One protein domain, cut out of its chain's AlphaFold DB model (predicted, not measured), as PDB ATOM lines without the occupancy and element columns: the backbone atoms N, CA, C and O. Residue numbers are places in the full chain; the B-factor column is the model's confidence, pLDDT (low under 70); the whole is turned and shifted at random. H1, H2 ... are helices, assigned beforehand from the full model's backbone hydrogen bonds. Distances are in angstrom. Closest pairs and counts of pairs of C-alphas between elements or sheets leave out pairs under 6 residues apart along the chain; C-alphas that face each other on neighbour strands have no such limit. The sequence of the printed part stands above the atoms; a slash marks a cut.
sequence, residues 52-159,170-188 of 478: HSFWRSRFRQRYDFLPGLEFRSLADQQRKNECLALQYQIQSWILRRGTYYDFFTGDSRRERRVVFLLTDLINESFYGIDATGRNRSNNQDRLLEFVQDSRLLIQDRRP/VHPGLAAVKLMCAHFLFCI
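Overview. This is residues 52 to 159 and 170 to 188 of the 478 residues of an uncharacterized protein of Pyrenochaeta sp. DS3sAY3a (UniProt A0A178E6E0). One long helix, H2, runs along most of the length of an elongated, all-helical body; the helical hairpin of H3 and H4 folds back beneath its later part, and H5 crosses H3 on the side away from H2. H1 packs on H2 partway along its length, and its last residue, Arg 62, comes near the first residue of H4, Asn 138. The printed part has 127 residues with five named helices, in the order H1, H2, H3, H4, H5, which hold 74 of them, and no named strand. The whole is compact, with a radius of gyration of the C-alphas of 15.9 A, and the C-alphas span 54 by 33 by 22 A.

Arrangement. The longest helix is H2, residues 74 to 98. With residues 81 to 88 alone it touches H1, residues 53 to 62, at a steep tilt of 43 degrees, the same way; the closest C-alphas, of Trp 55 and Ala 85, are 5.1 A apart. With residues 91 to 98 alone H2 touches H3, residues 109 to 124, at a steep tilt of 54 degrees, opposite ways; the closest C-alphas, of Gly 98 and Val 114, are 6.0 A apart. H3 and H4, residues 138 to 149, form a helical hairpin, opposite ways at 37 degrees, only just a steep tilt; the closest C-alphas, of Leu 121 and Asn 139, are 5.5 A apart. H4 touches H1 with residues 138 to 142 alone, and the closest C-alphas, of Arg 62 and Asn 138, are 5.7 A apart. H2 and H4 are close but not clearly touching, with the C-alphas of Leu 95 and Phe 146 closest at 6.8 A. H5, residues 172 to 182, touches H3 at a steep tilt of 53 degrees, the same way, closest at the C-alphas of Val 115 and Leu 174, 6.0 A. H5 and H4 only just touch, with 3 pairs of C-alphas within 8 A, closest at Leu 143 and Cys 181, 7.1 A, and stand about perpendicular at 85 degrees. H5 is apart from H1 and H2, and H1 is apart from H3. The helix packing is mostly crossed: of the 6 pairs that touch, 0 are at a shallow tilt. In H1, H2, H3, H4 and H5 every O i to N i+4 pair is within hydrogen-bond range.

Along the chain. H2 measures 35.8 A from C-alpha 74 at (123.723, 123.605, 136.617) to C-alpha 98 at (120.293, 157.249, 124.887). H3 measures 22.5 A, H4 16.7 A, H5 15.1 A and H1 14.5 A. H1 begins at C-alpha 53 at (115.435, 132.348, 135.871), and H5 ends at C-alpha 182 at (116.052, 154.461, 108.864).

Size, cuts and confidence. The two C-alphas farthest apart, of Ser 73 and Arg 158, are 54.3 A apart. Residues 160 to 169 are not printed, and C-alphas 159 and 170 across the cut, which falls in the link from H4 to H5, are 10.1 A apart. The links from H1 to H2 and from H3 to H4 are long, with 11 and 13 residues; the link from H2 to H3 is short, with 10. Mean pLDDT of the printed part is 87.1; residues 67 to 72 and 128 to 135 of this model are under 70.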
ATOM      1  N   HIS A  52     118.345 133.442 138.871       81.81
ATOM      2  CA  HIS A  52     118.049 134.432 137.830       81.81
ATOM      3  C   HIS A  52     117.173 133.926 136.661       81.81
ATOM      4  O   HIS A  52     117.207 134.477 135.555       81.81
ATOM      5  N   SER A  53     116.348 132.894 136.885       87.38
ATOM      6  CA  SER A  53     115.435 132.348 135.871       87.38
ATOM      7  C   SER A  53     114.428 133.381 135.347       87.38
ATOM      8  O   SER A  53     114.176 133.401 134.139       87.38
ATOM      9  N   PHE A  54     113.934 134.276 136.213       92.19
ATOM     10  CA  PHE A  54     113.101 135.421 135.837       92.19
ATOM     11  C   PHE A  54     113.798 136.295 134.788       92.19
ATOM     12  O   PHE A  54     113.249 136.532 133.715       92.19
ATOM     13  N   TRP A  55     115.038 136.715 135.055       90.81
ATOM     14  CA  TRP A  55     115.797 137.592 134.162       90.81
ATOM     15  C   TRP A  55     116.146 136.931 132.833       90.81
ATOM     16  O   TRP A  55     116.114 137.594 131.801       90.81
ATOM     17  N   ARG A  56     116.403 135.617 132.819       89.38
ATOM     18  CA  ARG A  56     116.543 134.860 131.568       89.38
ATOM     19  C   ARG A  56     115.258 134.921 130.735       89.38
ATOM     20  O   ARG A  56     115.330 135.158 129.531       89.38
ATOM     21  N   SER A  57     114.100 134.690 131.355       90.44
ATOM     22  CA  SER A  57     112.802 134.769 130.669       90.44
ATOM     23  C   SER A  57     112.521 136.190 130.181       90.44
ATOM     24  O   SER A  57     112.160 136.375 129.023       90.44
ATOM     25  N   ARG A  58     112.780 137.195 131.023       91.88
ATOM     26  CA  ARG A  58     112.603 138.610 130.690       91.88
ATOM     27  C   ARG A  58     113.513 139.061 129.550       91.88
ATOM     28  O   ARG A  58     113.059 139.760 128.651       91.88
ATOM     29  N   PHE A  59     114.770 138.619 129.553       91.50
ATOM     30  CA  PHE A  59     115.703 138.868 128.459       91.50
ATOM     31  C   PHE A  59     115.160 138.292 127.151       91.50
ATOM     32  O   PHE A  59     115.059 139.017 126.175       91.50
ATOM     33  N   ARG A  60     114.706 137.032 127.145       88.50
ATOM     34  CA  ARG A  60     114.143 136.375 125.949       88.50
ATOM     35  C   ARG A  60     112.830 136.977 125.447       88.50
ATOM     36  O   ARG A  60     112.501 136.788 124.284       88.50
ATOM     37  N   GLN A  61     112.070 137.655 126.307       88.62
ATOM     38  CA  GLN A  61     110.887 138.417 125.892       88.62
ATOM     39  C   GLN A  61     111.248 139.739 125.204       88.62
ATOM     40  O   GLN A  61     110.414 140.294 124.500       88.62
ATOM     41  N   ARG A  62     112.448 140.279 125.453       90.81
ATOM     42  CA  ARG A  62     112.838 141.636 125.036       90.81
ATOM     43  C   ARG A  62     113.958 141.689 124.019       90.81
ATOM     44  O   ARG A  62     114.037 142.666 123.292       90.81
ATOM     45  N   TYR A  63     114.809 140.680 123.986       91.50
ATOM     46  CA  TYR A  63     115.994 140.622 123.153       91.50
ATOM     47  C   TYR A  63     116.115 139.234 122.533       91.50
ATOM     48  O   TYR A  63     115.565 138.242 123.028       91.50
ATOM     49  N   ASP A  64     116.839 139.185 121.430       88.31
ATOM     50  CA  ASP A  64     117.190 137.952 120.746       88.31
ATOM     51  C   ASP A  64     118.241 137.175 121.564       88.31
ATOM     52  O   ASP A  64     119.074 137.745 122.272       88.31
ATOM     53  N   PHE A  65     118.172 135.842 121.528       80.88
ATOM     54  CA  PHE A  65     119.021 134.952 122.319       80.88
ATOM     55  C   PHE A  65     119.984 134.156 121.433       80.88
ATOM     56  O   PHE A  65     119.585 133.199 120.768       80.88
ATOM     57  N   LEU A  66     121.275 134.487 121.508       74.44
ATOM     58  CA  LEU A  66     122.354 133.807 120.785       74.44
ATOM     59  C   LEU A  66     122.429 132.294 121.121       74.44
ATOM     60  O   LEU A  66     122.726 131.925 122.266       74.44
ATOM     61  N   PRO A  67     122.213 131.388 120.140       61.50
ATOM     62  CA  PRO A  67     122.412 129.948 120.320       61.50
ATOM     63  C   PRO A  67     123.897 129.601 120.524       61.50
ATOM     64  O   PRO A  67     124.779 130.289 120.018       61.50
ATOM     65  N   GLY A  68     124.192 128.509 121.239       57.69
ATOM     66  CA  GLY A  68     125.570 128.080 121.558       57.69
ATOM     67  C   GLY A  68     125.978 128.299 123.018       57.69
ATOM     68  O   GLY A  68     127.036 127.852 123.460       57.69
ATOM     69  N   LEU A  69     125.094 128.893 123.820       54.59
ATOM     70  CA  LEU A  69     125.190 128.916 125.278       54.59
ATOM     71  C   LEU A  69     124.665 127.609 125.905       54.59
ATOM     72  O   LEU A  69     123.990 127.652 126.933       54.59
ATOM     73  N   GLU A  70     125.012 126.438 125.371       57.53
ATOM     74  CA  GLU A  70     124.564 125.150 125.929       57.53
ATOM     75  C   GLU A  70     125.093 124.912 127.352       57.53
ATOM     76  O   GLU A  70     126.252 125.197 127.677       57.53
ATOM     77  N   PHE A  71     124.212 124.448 128.236       59.84
ATOM     78  CA  PHE A  71     124.506 124.233 129.650       59.84
ATOM     79  C   PHE A  71     125.273 122.922 129.820       59.84
ATOM     80  O   PHE A  71     124.722 121.845 129.624       59.84
ATOM     81  N   ARG A  72     126.557 123.010 130.181       66.25
ATOM     82  CA  ARG A  72     127.367 121.827 130.506       66.25
ATOM     83  C   ARG A  72     127.141 121.353 131.948       66.25
ATOM     84  O   ARG A  72     127.431 120.203 132.259       66.25
ATOM     85  N   SER A  73     126.599 122.220 132.808       77.62
ATOM     86  CA  SER A  73     126.241 121.941 134.201       77.62
ATOM     87  C   SER A  73     125.215 122.954 134.739       77.62
ATOM     88  O   SER A  73     125.023 124.019 134.147       77.62
ATOM     89  N   LEU A  74     124.596 122.661 135.893       75.00
ATOM     90  CA  LEU A  74     123.723 123.605 136.617       75.00
ATOM     91  C   LEU A  74     124.465 124.892 137.025       75.00
ATOM     92  O   LEU A  74     123.926 125.988 136.902       75.00
ATOM     93  N   ALA A  75     125.737 124.788 137.424       79.69
ATOM     94  CA  ALA A  75     126.556 125.954 137.757       79.69
ATOM     95  C   ALA A  75     126.814 126.857 136.534       79.69
ATOM     96  O   ALA A  75     126.827 128.084 136.654       79.69
ATOM     97  N   ASP A  76     126.979 126.268 135.344       81.00
ATOM     98  CA  ASP A  76     127.096 127.035 134.098       81.00
ATOM     99  C   ASP A  76     125.781 127.723 133.729       81.00
ATOM    100  O   ASP A  76     125.797 128.814 133.161       81.00
ATOM    101  N   GLN A  77     124.643 127.099 134.044       80.31
ATOM    102  CA  GLN A  77     123.324 127.687 133.835       80.31
ATOM    103  C   GLN A  77     123.099 128.905 134.722       80.31
ATOM    104  O   GLN A  77     122.731 129.959 134.205       80.31
ATOM    105  N   GLN A  78     123.388 128.797 136.018       82.06
ATOM    106  CA  GLN A  78     123.252 129.919 136.942       82.06
ATOM    107  C   GLN A  78     124.132 131.108 136.524       82.06
ATOM    108  O   GLN A  78     123.622 132.212 136.345       82.06
ATOM    109  N   ARG A  79     125.423 130.875 136.245       83.38
ATOM    110  CA  ARG A  79     126.343 131.930 135.772       83.38
ATOM    111  C   ARG A  79     125.866 132.595 134.483       83.38
ATOM    112  O   ARG A  79     126.010 133.799 134.309       83.38
ATOM    113  N   LYS A  80     125.291 131.823 133.558       83.56
ATOM    114  CA  LYS A  80     124.723 132.379 132.323       83.56
ATOM    115  C   LYS A  80     123.494 133.234 132.599       83.56
ATOM    116  O   LYS A  80     123.377 134.296 131.999       83.56
ATOM    117  N   ASN A  81     122.608 132.813 133.496       87.69
ATOM    118  CA  ASN A  81     121.443 133.615 133.861       87.69
ATOM    119  C   ASN A  81     121.855 134.925 134.551       87.69
ATOM    120  O   ASN A  81     121.269 135.963 134.258       87.69
ATOM    121  N   GLU A  82     122.895 134.900 135.389       88.19
ATOM    122  CA  GLU A  82     123.510 136.105 135.967       88.19
ATOM    123  C   GLU A  82     124.037 137.048 134.874       88.19
ATOM    124  O   GLU A  82     123.741 138.245 134.889       88.19
ATOM    125  N   CYS A  83     124.755 136.515 133.877       88.62
ATOM    126  CA  CYS A  83     125.217 137.300 132.732       88.62
ATOM    127  C   CYS A  83     124.054 137.908 131.934       88.62
ATOM    128  O   CYS A  83     124.127 139.078 131.572       88.62
ATOM    129  N   LEU A  84     122.975 137.153 131.689       89.31
ATOM    130  CA  LEU A  84     121.785 137.654 130.988       89.31
ATOM    131  C   LEU A  84     121.065 138.740 131.789       89.31
ATOM    132  O   LEU A  84     120.612 139.724 131.210       89.31
ATOM    133  N   ALA A  85     120.983 138.595 133.113       91.12
ATOM    134  CA  ALA A  85     120.430 139.621 133.989       91.12
ATOM    135  C   ALA A  85     121.248 140.916 133.905       91.12
ATOM    136  O   ALA A  85     120.687 141.998 133.724       91.12
ATOM    137  N   LEU A  86     122.578 140.808 133.970       91.44
ATOM    138  CA  LEU A  86     123.475 141.952 133.831       91.44
ATOM    139  C   LEU A  86     123.361 142.591 132.441       91.44
ATOM    140  O   LEU A  86     123.268 143.814 132.335       91.44
ATOM    141  N   GLN A  87     123.328 141.779 131.384       92.12
ATOM    142  CA  GLN A  87     123.170 142.247 130.011       92.12
ATOM    143  C   GLN A  87     121.843 142.992 129.843       92.12
ATOM    144  O   GLN A  87     121.860 144.137 129.402       92.12
ATOM    145  N   TYR A  88     120.722 142.417 130.295       93.94
ATOM    146  CA  TYR A  88     119.414 143.080 130.291       93.94
ATOM    147  C   TYR A  88     119.475 144.462 130.950       93.94
ATOM    148  O   TYR A  88     119.023 145.456 130.379       93.94
ATOM    149  N   GLN A  89     120.042 144.532 132.158       92.50
ATOM    150  CA  GLN A  89     120.118 145.768 132.933       92.50
ATOM    151  C   GLN A  89     120.992 146.821 132.247       92.50
ATOM    152  O   GLN A  89     120.607 147.989 132.185       92.50
ATOM    153  N   ILE A  90     122.151 146.420 131.712       94.12
ATOM    154  CA  ILE A  90     123.055 147.315 130.984       94.12
ATOM    155  C   ILE A  90     122.372 147.836 129.722       94.12
ATOM    156  O   ILE A  90     122.320 149.050 129.529       94.12
ATOM    157  N   GLN A  91     121.824 146.949 128.889       95.62
ATOM    158  CA  GLN A  91     121.185 147.320 127.628       95.62
ATOM    159  C   GLN A  91     120.006 148.269 127.872       95.62
ATOM    160  O   GLN A  91     119.975 149.372 127.326       95.62
ATOM    161  N   SER A  92     119.109 147.916 128.795       94.62
ATOM    162  CA  SER A  92     117.941 148.737 129.139       94.62
ATOM    163  C   SER A  92     118.346 150.095 129.728       94.62
ATOM    164  O   SER A  92     117.744 151.125 129.419       94.62
ATOM    165  N   TRP A  93     119.417 150.145 130.531       95.25
ATOM    166  CA  TRP A  93     119.952 151.406 131.048       95.25
ATOM    167  C   TRP A  93     120.558 152.288 129.949       95.25
ATOM    168  O   TRP A  93     120.305 153.497 129.954       95.25
ATOM    169  N   ILE A  94     121.344 151.711 129.030       96.81
ATOM    170  CA  ILE A  94     121.970 152.439 127.916       96.81
ATOM    171  C   ILE A  94     120.891 152.996 126.983       96.81
ATOM    172  O   ILE A  94     120.927 154.195 126.714       96.81
ATOM    173  N   LEU A  95     119.919 152.178 126.557       96.88
ATOM    174  CA  LEU A  95     118.828 152.613 125.674       96.88
ATOM    175  C   LEU A  95     118.023 153.748 126.312       96.88
ATOM    176  O   LEU A  95     117.906 154.822 125.733       96.88
ATOM    177  N   ARG A  96     117.584 153.587 127.567       95.25
ATOM    178  CA  ARG A  96     116.835 154.638 128.276       95.25
ATOM    179  C   ARG A  96     117.627 155.935 128.445       95.25
ATOM    180  O   ARG A  96     117.045 157.009 128.508       95.25
ATOM    181  N   ARG A  97     118.951 155.871 128.617       95.62
ATOM    182  CA  ARG A  97     119.790 157.082 128.684       95.62
ATOM    183  C   ARG A  97     120.009 157.694 127.303       95.62
ATOM    184  O   ARG A  97     120.130 158.911 127.216       95.62
ATOM    185  N   GLY A  98     120.075 156.856 126.271       96.31
ATOM    186  CA  GLY A  98     120.293 157.249 124.887       96.31
ATOM    187  C   GLY A  98     119.189 158.132 124.322       96.31
ATOM    188  O   GLY A  98     119.500 159.018 123.539       96.31
ATOM    189  N   THR A  99     117.943 157.974 124.774       95.94
ATOM    190  CA  THR A  99     116.808 158.798 124.314       95.94
ATOM    191  C   THR A  99     116.980 160.296 124.586       95.94
ATOM    192  O   THR A  99     116.382 161.121 123.907       95.94
ATOM    193  N   TYR A 100     117.851 160.668 125.531       94.50
ATOM    194  CA  TYR A 100     118.158 162.062 125.869       94.50
ATOM    195  C   TYR A 100     119.346 162.652 125.088       94.50
ATOM    196  O   TYR A 100     119.759 163.774 125.385       94.50
ATOM    197  N   TYR A 101     119.964 161.903 124.172       94.00
ATOM    198  CA  TYR A 101     121.098 162.378 123.371       94.00
ATOM    199  C   TYR A 101     120.637 162.834 121.985       94.00
ATOM    200  O   TYR A 101     119.659 162.315 121.456       94.00
ATOM    201  N   ASP A 102     121.355 163.792 121.394       90.88
ATOM    202  CA  ASP A 102     120.988 164.376 120.094       90.88
ATOM    203  C   ASP A 102     121.569 163.623 118.879       90.88
ATOM    204  O   ASP A 102     121.061 163.763 117.770       90.88
ATOM    205  N   PHE A 103     122.638 162.833 119.057       92.75
ATOM    206  CA  PHE A 103     123.269 162.045 117.989       92.75
ATOM    207  C   PHE A 103     123.657 162.875 116.757       92.75
ATOM    208  O   PHE A 103     123.378 162.491 115.619       92.75
ATOM    209  N   PHE A 104     124.310 164.018 116.970       89.00
ATOM    210  CA  PHE A 104     124.803 164.850 115.870       89.00
ATOM    211  C   PHE A 104     126.049 164.252 115.220       89.00
ATOM    212  O   PHE A 104     126.015 163.893 114.050       89.00
ATOM    213  N   THR A 105     127.129 164.098 115.990       87.50
ATOM    214  CA  THR A 105     128.415 163.600 115.477       87.50
ATOM    215  C   THR A 105     128.682 162.158 115.881       87.50
ATOM    216  O   THR A 105     129.306 161.418 115.135       87.50
ATOM    217  N   GLY A 106     128.191 161.710 117.043       86.25
ATOM    218  CA  GLY A 106     128.446 160.357 117.546       86.25
ATOM    219  C   GLY A 106     129.827 160.173 118.172       86.25
ATOM    220  O   GLY A 106     130.221 159.044 118.466       86.25
ATOM    221  N   ASP A 107     130.564 161.260 118.410       84.75
ATOM    222  CA  ASP A 107     131.908 161.202 118.986       84.75
ATOM    223  C   ASP A 107     131.946 161.250 120.506       84.75
ATOM    224  O   ASP A 107     132.938 160.845 121.127       84.75
ATOM    225  N   SER A 108     130.863 161.693 121.143       89.31
ATOM    226  CA  SER A 108     130.831 161.710 122.594       89.31
ATOM    227  C   SER A 108     130.907 160.281 123.141       89.31
ATOM    228  O   SER A 108     130.278 159.345 122.643       89.31
ATOM    229  N   ARG A 109     131.640 160.090 124.246       91.00
ATOM    230  CA  ARG A 109     131.752 158.773 124.907       91.00
ATOM    231  C   ARG A 109     130.383 158.170 125.255       91.00
ATOM    232  O   ARG A 109     130.262 156.954 125.382       91.00
ATOM    233  N   ARG A 110     129.376 159.020 125.470       93.06
ATOM    234  CA  ARG A 110     128.005 158.617 125.789       93.06
ATOM    235  C   ARG A 110     127.268 158.113 124.552       93.06
ATOM    236  O   ARG A 110     126.738 157.010 124.619       93.06
ATOM    237  N   GLU A 111     127.300 158.857 123.448       94.44
ATOM    238  CA  GLU A 111     126.706 158.422 122.178       94.44
ATOM    239  C   GLU A 111     127.379 157.152 121.674       94.44
ATOM    240  O   GLU A 111     126.678 156.195 121.377       94.44
ATOM    241  N   ARG A 112     128.720 157.077 121.698       94.50
ATOM    242  CA  ARG A 112     129.457 155.878 121.261       94.50
ATOM    243  C   ARG A 112     128.980 154.611 121.962       94.50
ATOM    244  O   ARG A 112     128.819 153.592 121.311       94.50
ATOM    245  N   ARG A 113     128.716 154.658 123.274       95.94
ATOM    246  CA  ARG A 113     128.181 153.497 124.016       95.94
ATOM    247  C   ARG A 113     126.809 153.059 123.517       95.94
ATOM    248  O   ARG A 113     126.550 151.864 123.482       95.94
ATOM    249  N   VAL A 114     125.944 154.014 123.178       97.81
ATOM    250  CA  VAL A 114     124.628 153.709 122.610       97.81
ATOM    251  C   VAL A 114     124.794 153.158 121.200       97.81
ATOM    252  O   VAL A 114     124.236 152.113 120.911       97.81
ATOM    253  N   VAL A 115     125.624 153.787 120.363       97.50
ATOM    254  CA  VAL A 115     125.927 153.323 119.002       97.50
ATOM    255  C   VAL A 115     126.451 151.889 119.013       97.50
ATOM    256  O   VAL A 115     125.909 151.068 118.291       97.50
ATOM    257  N   PHE A 116     127.413 151.553 119.881       96.88
ATOM    258  CA  PHE A 116     127.900 150.175 120.028       96.88
ATOM    259  C   PHE A 116     126.777 149.198 120.384       96.88
ATOM    260  O   PHE A 116     126.665 148.154 119.754       96.88
ATOM    261  N   LEU A 117     125.915 149.553 121.341       97.50
ATOM    262  CA  LEU A 117     124.777 148.706 121.687       97.50
ATOM    263  C   LEU A 117     123.805 148.536 120.512       97.50
ATOM    264  O   LEU A 117     123.336 147.432 120.267       97.50
ATOM    265  N   LEU A 118     123.486 149.607 119.785       98.19
ATOM    266  CA  LEU A 118     122.597 149.529 118.626       98.19
ATOM    267  C   LEU A 118     123.214 148.663 117.520       98.19
ATOM    268  O   LEU A 118     122.507 147.855 116.928       98.19
ATOM    269  N   THR A 119     124.525 148.773 117.286       97.69
ATOM    270  CA  THR A 119     125.271 147.880 116.387       97.69
ATOM    271  C   THR A 119     125.155 146.419 116.819       97.69
ATOM    272  O   THR A 119     124.878 145.573 115.973       97.69
ATOM    273  N   ASP A 120     125.304 146.119 118.113       95.38
ATOM    274  CA  ASP A 120     125.129 144.760 118.634       95.38
ATOM    275  C   ASP A 120     123.691 144.268 118.409       95.38
ATOM    276  O   ASP A 120     123.503 143.191 117.858       95.38
ATOM    277  N   LEU A 121     122.668 145.076 118.714       96.12
ATOM    278  CA  LEU A 121     121.264 144.706 118.479       96.12
ATOM    279  C   LEU A 121     120.969 144.436 116.996       96.12
ATOM    280  O   LEU A 121     120.284 143.462 116.678       96.12
ATOM    281  N   ILE A 122     121.505 145.261 116.088       96.25
ATOM    282  CA  ILE A 122     121.402 145.063 114.634       96.25
ATOM    283  C   ILE A 122     122.038 143.725 114.241       96.25
ATOM    284  O   ILE A 122     121.411 142.904 113.572       96.25
ATOM    285  N   ASN A 123     123.267 143.486 114.695       94.00
ATOM    286  CA  ASN A 123     124.035 142.296 114.349       94.00
ATOM    287  C   ASN A 123     123.474 141.015 114.966       94.00
ATOM    288  O   ASN A 123     123.615 139.958 114.363       94.00
ATOM    289  N   GLU A 124     122.865 141.097 116.146       91.75
ATOM    290  CA  GLU A 124     122.255 139.982 116.876       91.75
ATOM    291  C   GLU A 124     120.776 139.780 116.511       91.75
ATOM    292  O   GLU A 124     120.144 138.845 116.999       91.75
ATOM    293  N   SER A 125     120.211 140.621 115.637       91.06
ATOM    294  CA  SER A 125     118.842 140.442 115.152       91.06
ATOM    295  C   SER A 125     118.682 139.097 114.435       91.06
ATOM    296  O   SER A 125     119.553 138.684 113.663       91.06
ATOM    297  N   PHE A 126     117.555 138.425 114.679       84.94
ATOM    298  CA  PHE A 126     117.236 137.075 114.183       84.94
ATOM    299  C   PHE A 126     118.124 135.963 114.759       84.94
ATOM    300  O   PHE A 126     118.135 134.841 114.248       84.94
ATOM    301  N   TYR A 127     118.862 136.228 115.840       73.62
ATOM    302  CA  TYR A 127     119.492 135.163 116.609       73.62
ATOM    303  C   TYR A 127     118.584 134.708 117.743       73.62
ATOM    304  O   TYR A 127     118.600 135.243 118.841       73.62
ATOM    305  N   GLY A 128     117.812 133.661 117.516       61.03
ATOM    306  CA  GLY A 128     116.934 133.116 118.539       61.03
ATOM    307  C   GLY A 128     115.963 132.132 117.927       61.03
ATOM    308  O   GLY A 128     115.910 131.979 116.711       61.03
ATOM    309  N   ILE A 129     115.218 131.432 118.777       50.97
ATOM    310  CA  ILE A 129     114.120 130.581 118.327       50.97
ATOM    311  C   ILE A 129     112.849 131.375 118.574       50.97
ATOM    312  O   ILE A 129     112.335 131.376 119.693       50.97
ATOM    313  N   ASP A 130     112.343 132.043 117.548       47.94
ATOM    314  CA  ASP A 130     110.933 132.365 117.520       47.94
ATOM    315  C   ASP A 130     110.220 131.155 116.889       47.94
ATOM    316  O   ASP A 130     110.374 130.814 115.723       47.94
ATOM    317  N   ALA A 131     109.441 130.424 117.684       41.03
ATOM    318  CA  ALA A 131     108.618 129.318 117.178       41.03
ATOM    319  C   ALA A 131     107.446 129.814 116.295       41.03
ATOM    320  O   ALA A 131     106.541 129.051 115.967       41.03
ATOM    321  N   THR A 132     107.428 131.112 115.980       48.00
ATOM    322  CA  THR A 132     106.279 131.867 115.488       48.00
ATOM    323  C   THR A 132     106.405 132.316 114.038       48.00
ATOM    324  O   THR A 132     105.396 132.739 113.484       48.00
ATOM    325  N   GLY A 133     107.593 132.227 113.426       52.16
ATOM    326  CA  GLY A 133     107.807 132.667 112.045       52.16
ATOM    327  C   GLY A 133     107.490 134.151 111.843       52.16
ATOM    328  O   GLY A 133     106.884 134.518 110.838       52.16
ATOM    329  N   ARG A 134     107.813 135.004 112.825       57.22
ATOM    330  CA  ARG A 134     107.577 136.448 112.731       57.22
ATOM    331  C   ARG A 134     108.542 137.054 111.716       57.22
ATOM    332  O   ARG A 134     109.735 136.778 111.741       57.22
ATOM    333  N   ASN A 135     108.048 137.997 110.919       67.69
ATOM    334  CA  ASN A 135     108.877 138.785 109.996       67.69
ATOM    335  C   ASN A 135     109.773 139.824 110.709       67.69
ATOM    336  O   ASN A 135     110.399 140.645 110.044       67.69
ATOM    337  N   ARG A 136     109.798 139.839 112.050       81.25
ATOM    338  CA  ARG A 136     110.518 140.813 112.876       81.25
ATOM    339  C   ARG A 136     111.064 140.152 114.139       81.25
ATOM    340  O   ARG A 136     110.362 139.361 114.772       81.25
ATOM    341  N   SER A 137     112.300 140.495 114.498       89.94
ATOM    342  CA  SER A 137     112.988 139.967 115.681       89.94
ATOM    343  C   SER A 137     112.788 140.841 116.928       89.94
ATOM    344  O   SER A 137     112.466 142.026 116.811       89.94
ATOM    345  N   ASN A 138     113.032 140.302 118.130       91.62
ATOM    346  CA  ASN A 138     112.867 141.080 119.367       91.62
ATOM    347  C   ASN A 138     113.839 142.270 119.404       91.62
ATOM    348  O   ASN A 138     113.484 143.361 119.844       91.62
ATOM    349  N   ASN A 139     115.068 142.086 118.907       94.06
ATOM    350  CA  ASN A 139     116.030 143.183 118.812       94.06
ATOM    351  C   ASN A 139     115.545 144.290 117.866       94.06
ATOM    352  O   ASN A 139     115.749 145.465 118.167       94.06
ATOM    353  N   GLN A 140     114.865 143.950 116.769       94.00
ATOM    354  CA  GLN A 140     114.258 144.954 115.895       94.00
ATOM    355  C   GLN A 140     113.119 145.716 116.577       94.00
ATOM    356  O   GLN A 140     113.027 146.927 116.397       94.00
ATOM    357  N   ASP A 141     112.309 145.058 117.412       92.69
ATOM    358  CA  ASP A 141     111.300 145.750 118.227       92.69
ATOM    359  C   ASP A 141     111.952 146.753 119.193       92.69
ATOM    360  O   ASP A 141     111.483 147.884 119.336       92.69
ATOM    361  N   ARG A 142     113.091 146.393 119.804       94.88
ATOM    362  CA  ARG A 142     113.869 147.315 120.652       94.88
ATOM    363  C   ARG A 142     114.451 148.493 119.879       94.88
ATOM    364  O   ARG A 142     114.499 149.596 120.421       94.88
ATOM    365  N   LEU A 143     114.924 148.256 118.656       96.56
ATOM    366  CA  LEU A 143     115.442 149.306 117.780       96.56
ATOM    367  C   LEU A 143     114.326 150.266 117.363       96.56
ATOM    368  O   LEU A 143     114.529 151.473 117.445       96.56
ATOM    369  N   LEU A 144     113.150 149.751 116.989       95.00
ATOM    370  CA  LEU A 144     111.984 150.567 116.651       95.00
ATOM    371  C   LEU A 144     111.544 151.441 117.831       95.00
ATOM    372  O   LEU A 144     111.413 152.650 117.657       95.00
ATOM    373  N   GLU A 145     111.388 150.864 119.027       94.69
ATOM    374  CA  GLU A 145     111.047 151.632 120.235       94.69
ATOM    375  C   GLU A 145     112.083 152.737 120.488       94.69
ATOM    376  O   GLU A 145     111.738 153.890 120.730       94.69
ATOM    377  N   PHE A 146     113.375 152.415 120.361       96.50
ATOM    378  CA  PHE A 146     114.427 153.412 120.532       96.50
ATOM    379  C   PHE A 146     114.374 154.518 119.468       96.50
ATOM    380  O   PHE A 146     114.616 155.679 119.792       96.50
ATOM    381  N   VAL A 147     114.070 154.191 118.210       95.38
ATOM    382  CA  VAL A 147     113.900 155.182 117.135       95.38
ATOM    383  C   VAL A 147     112.731 156.118 117.436       95.38
ATOM    384  O   VAL A 147     112.889 157.323 117.266       95.38
ATOM    385  N   GLN A 148     111.605 155.590 117.921       93.25
ATOM    386  CA  GLN A 148     110.417 156.378 118.272       93.25
ATOM    387  C   GLN A 148     110.659 157.313 119.464       93.25
ATOM    388  O   GLN A 148     110.198 158.453 119.460       93.25
ATOM    389  N   ASP A 149     111.413 156.852 120.463       93.00
ATOM    390  CA  ASP A 149     111.612 157.579 121.721       93.00
ATOM    391  C   ASP A 149     112.862 158.480 121.744       93.00
ATOM    392  O   ASP A 149     113.113 159.167 122.740       93.00
ATOM    393  N   SER A 150     113.695 158.464 120.698       94.31
ATOM    394  CA  SER A 150     114.982 159.177 120.666       94.31
ATOM    395  C   SER A 150     115.106 160.169 119.512       94.31
ATOM    396  O   SER A 150     114.319 160.196 118.574       94.31
ATOM    397  N   ARG A 151     116.178 160.968 119.551       92.69
ATOM    398  CA  ARG A 151     116.569 161.898 118.478       92.69
ATOM    399  C   ARG A 151     117.590 161.289 117.514       92.69
ATOM    400  O   ARG A 151     118.360 162.009 116.886       92.69
ATOM    401  N   LEU A 152     117.654 159.955 117.429       94.44
ATOM    402  CA  LEU A 152     118.623 159.268 116.570       94.44
ATOM    403  C   LEU A 152     118.456 159.675 115.098       94.44
ATOM    404  O   LEU A 152     119.451 159.914 114.411       94.44
ATOM    405  N   LEU A 153     117.205 159.750 114.634       91.25
ATOM    406  CA  LEU A 153     116.852 160.063 113.248       91.25
ATOM    407  C   LEU A 153     116.089 161.383 113.127       91.25
ATOM    408  O   LEU A 153     116.379 162.164 112.226       91.25
ATOM    409  N   ILE A 154     115.169 161.658 114.052       84.56
ATOM    410  CA  ILE A 154     114.297 162.835 114.016       84.56
ATOM    411  C   ILE A 154     114.980 163.987 114.754       84.56
ATOM    412  O   ILE A 154     114.881 164.121 115.975       84.56
ATOM    413  N   GLN A 155     115.738 164.785 114.003       82.69
ATOM    414  CA  GLN A 155     116.423 165.971 114.514       82.69
ATOM    415  C   GLN A 155     115.586 167.223 114.251       82.69
ATOM    416  O   GLN A 155     115.014 167.386 113.180       82.69
ATOM    417  N   ASP A 156     115.546 168.123 115.231       83.44
ATOM    418  CA  ASP A 156     114.779 169.374 115.205       83.44
ATOM    419  C   ASP A 156     115.665 170.622 115.038       83.44
ATOM    420  O   ASP A 156     115.173 171.753 115.070       83.44
ATOM    421  N   ARG A 157     116.985 170.433 114.909       86.06
ATOM    422  CA  ARG A 157     117.982 171.510 114.851       86.06
ATOM    423  C   ARG A 157     119.297 171.055 114.218       86.06
ATOM    424  O   ARG A 157     119.602 169.865 114.214       86.06
ATOM    425  N   ARG A 158     120.108 172.022 113.763       85.00
ATOM    426  CA  ARG A 158     121.467 171.784 113.238       85.00
ATOM    427  C   ARG A 158     122.415 171.388 114.376       85.00
ATOM    428  O   ARG A 158     122.205 171.829 115.517       85.00
ATOM    429  N   PRO A 159     123.476 170.611 114.090       83.56
ATOM    430  CA  PRO A 159     124.579 170.471 115.027       83.56
ATOM    431  C   PRO A 159     125.130 171.852 115.400       83.56
ATOM    432  O   PRO A 159     125.154 172.773 114.589       83.56
ATOM    433  N   VAL A 170     129.758 163.226 110.674       89.50
ATOM    434  CA  VAL A 170     129.148 162.180 111.497       89.50
ATOM    435  C   VAL A 170     130.094 160.986 111.540       89.50
ATOM    436  O   VAL A 170     130.562 160.494 110.511       89.50
ATOM    437  N   HIS A 171     130.389 160.509 112.747       92.88
ATOM    438  CA  HIS A 171     131.205 159.327 112.965       92.88
ATOM    439  C   HIS A 171     130.623 158.145 112.161       92.88
ATOM    440  O   HIS A 171     129.429 157.857 112.306       92.88
ATOM    441  N   PRO A 172     131.433 157.402 111.380       92.19
ATOM    442  CA  PRO A 172     130.934 156.360 110.474       92.19
ATOM    443  C   PRO A 172     130.041 155.312 111.150       92.19
ATOM    444  O   PRO A 172     129.060 154.856 110.572       92.19
ATOM    445  N   GLY A 173     130.336 154.962 112.408       94.75
ATOM    446  CA  GLY A 173     129.505 154.037 113.186       94.75
ATOM    447  C   GLY A 173     128.114 154.571 113.502       94.75
ATOM    448  O   GLY A 173     127.146 153.819 113.443       94.75
ATOM    449  N   LEU A 174     127.993 155.872 113.778       96.62
ATOM    450  CA  LEU A 174     126.686 156.488 113.960       96.62
ATOM    451  C   LEU A 174     125.944 156.567 112.621       96.62
ATOM    452  O   LEU A 174     124.771 156.218 112.581       96.62
ATOM    453  N   ALA A 175     126.615 156.961 111.535       96.06
ATOM    454  CA  ALA A 175     126.003 157.016 110.207       96.06
ATOM    455  C   ALA A 175     125.470 155.641 109.761       96.06
ATOM    456  O   ALA A 175     124.314 155.531 109.360       96.06
ATOM    457  N   ALA A 176     126.261 154.575 109.927       97.00
ATOM    458  CA  ALA A 176     125.845 153.205 109.625       97.00
ATOM    459  C   ALA A 176     124.640 152.757 110.473       97.00
ATOM    460  O   ALA A 176     123.686 152.195 109.939       97.00
ATOM    461  N   VAL A 177     124.634 153.048 111.781       98.06
ATOM    462  CA  VAL A 177     123.484 152.752 112.655       98.06
ATOM    463  C   VAL A 177     122.244 153.545 112.240       98.06
ATOM    464  O   VAL A 177     121.160 152.967 112.196       98.06
ATOM    465  N   LYS A 178     122.383 154.834 111.899       97.31
ATOM    466  CA  LYS A 178     121.267 155.655 111.409       97.31
ATOM    467  C   LYS A 178     120.678 155.080 110.121       97.31
ATOM    468  O   LYS A 178     119.467 154.918 110.047       97.31
ATOM    469  N   LEU A 179     121.518 154.694 109.159       97.31
ATOM    470  CA  LEU A 179     121.085 154.052 107.913       97.31
ATOM    471  C   LEU A 179     120.313 152.752 108.172       97.31
ATOM    472  O   LEU A 179     119.233 152.553 107.624       97.31
ATOM    473  N   MET A 180     120.818 151.891 109.060       97.31
ATOM    474  CA  MET A 180     120.107 150.663 109.428       97.31
ATOM    475  C   MET A 180     118.775 150.959 110.120       97.31
ATOM    476  O   MET A 180     117.772 150.319 109.811       97.31
ATOM    477  N   CYS A 181     118.739 151.948 111.012       96.62
ATOM    478  CA  CYS A 181     117.523 152.317 111.729       96.62
ATOM    479  C   CYS A 181     116.508 153.076 110.856       96.62
ATOM    480  O   CYS A 181     115.325 153.076 111.183       96.62
ATOM    481  N   ALA A 182     116.929 153.692 109.748       94.75
ATOM    482  CA  ALA A 182     116.052 154.461 108.864       94.75
ATOM    483  C   ALA A 182     114.914 153.621 108.264       94.75
ATOM    484  O   ALA A 182     113.821 154.140 108.064       94.75
ATOM    485  N   HIS A 183     115.119 152.308 108.082       91.88
ATOM    486  CA  HIS A 183     114.062 151.375 107.668       91.88
ATOM    487  C   HIS A 183     112.824 151.439 108.574       91.88
ATOM    488  O   HIS A 183     111.704 151.251 108.107       91.88
ATOM    489  N   PHE A 184     113.017 151.695 109.872       92.56
ATOM    490  CA  PHE A 184     111.928 151.721 110.843       92.56
ATOM    491  C   PHE A 184     111.042 152.956 110.719       92.56
ATOM    492  O   PHE A 184     109.885 152.874 111.116       92.56
ATOM    493  N   LEU A 185     111.530 154.064 110.145       91.69
ATOM    494  CA  LEU A 185     110.720 155.274 109.965       91.69
ATOM    495  C   LEU A 185     109.488 154.994 109.099       91.69
ATOM    496  O   LEU A 185     108.386 155.396 109.449       91.69
ATOM    497  N   PHE A 186     109.655 154.191 108.046       89.50
ATOM    498  CA  PHE A 186     108.574 153.783 107.141       89.50
ATOM    499  C   PHE A 186     107.562 152.811 107.776       89.50
ATOM    500  O   PHE A 186     106.529 152.519 107.179       89.50
ATOM    501  N   CYS A 187     107.851 152.295 108.975       85.94
ATOM    502  CA  CYS A 187     106.944 151.442 109.745       85.94
ATOM    503  C   CYS A 187     106.121 152.220 110.784       85.94
ATOM    504  O   CYS A 187     105.284 151.612 111.452       85.94
ATOM    505  N   ILE A 188     106.392 153.513 110.992       86.88
ATOM    506  CA  ILE A 188     105.707 154.329 112.001       86.88
ATOM    507  C   ILE A 188     104.512 155.008 111.336       86.88
ATOM    508  O   ILE A 188     104.668 155.911 110.521       86.88
TER     509      ILE A 188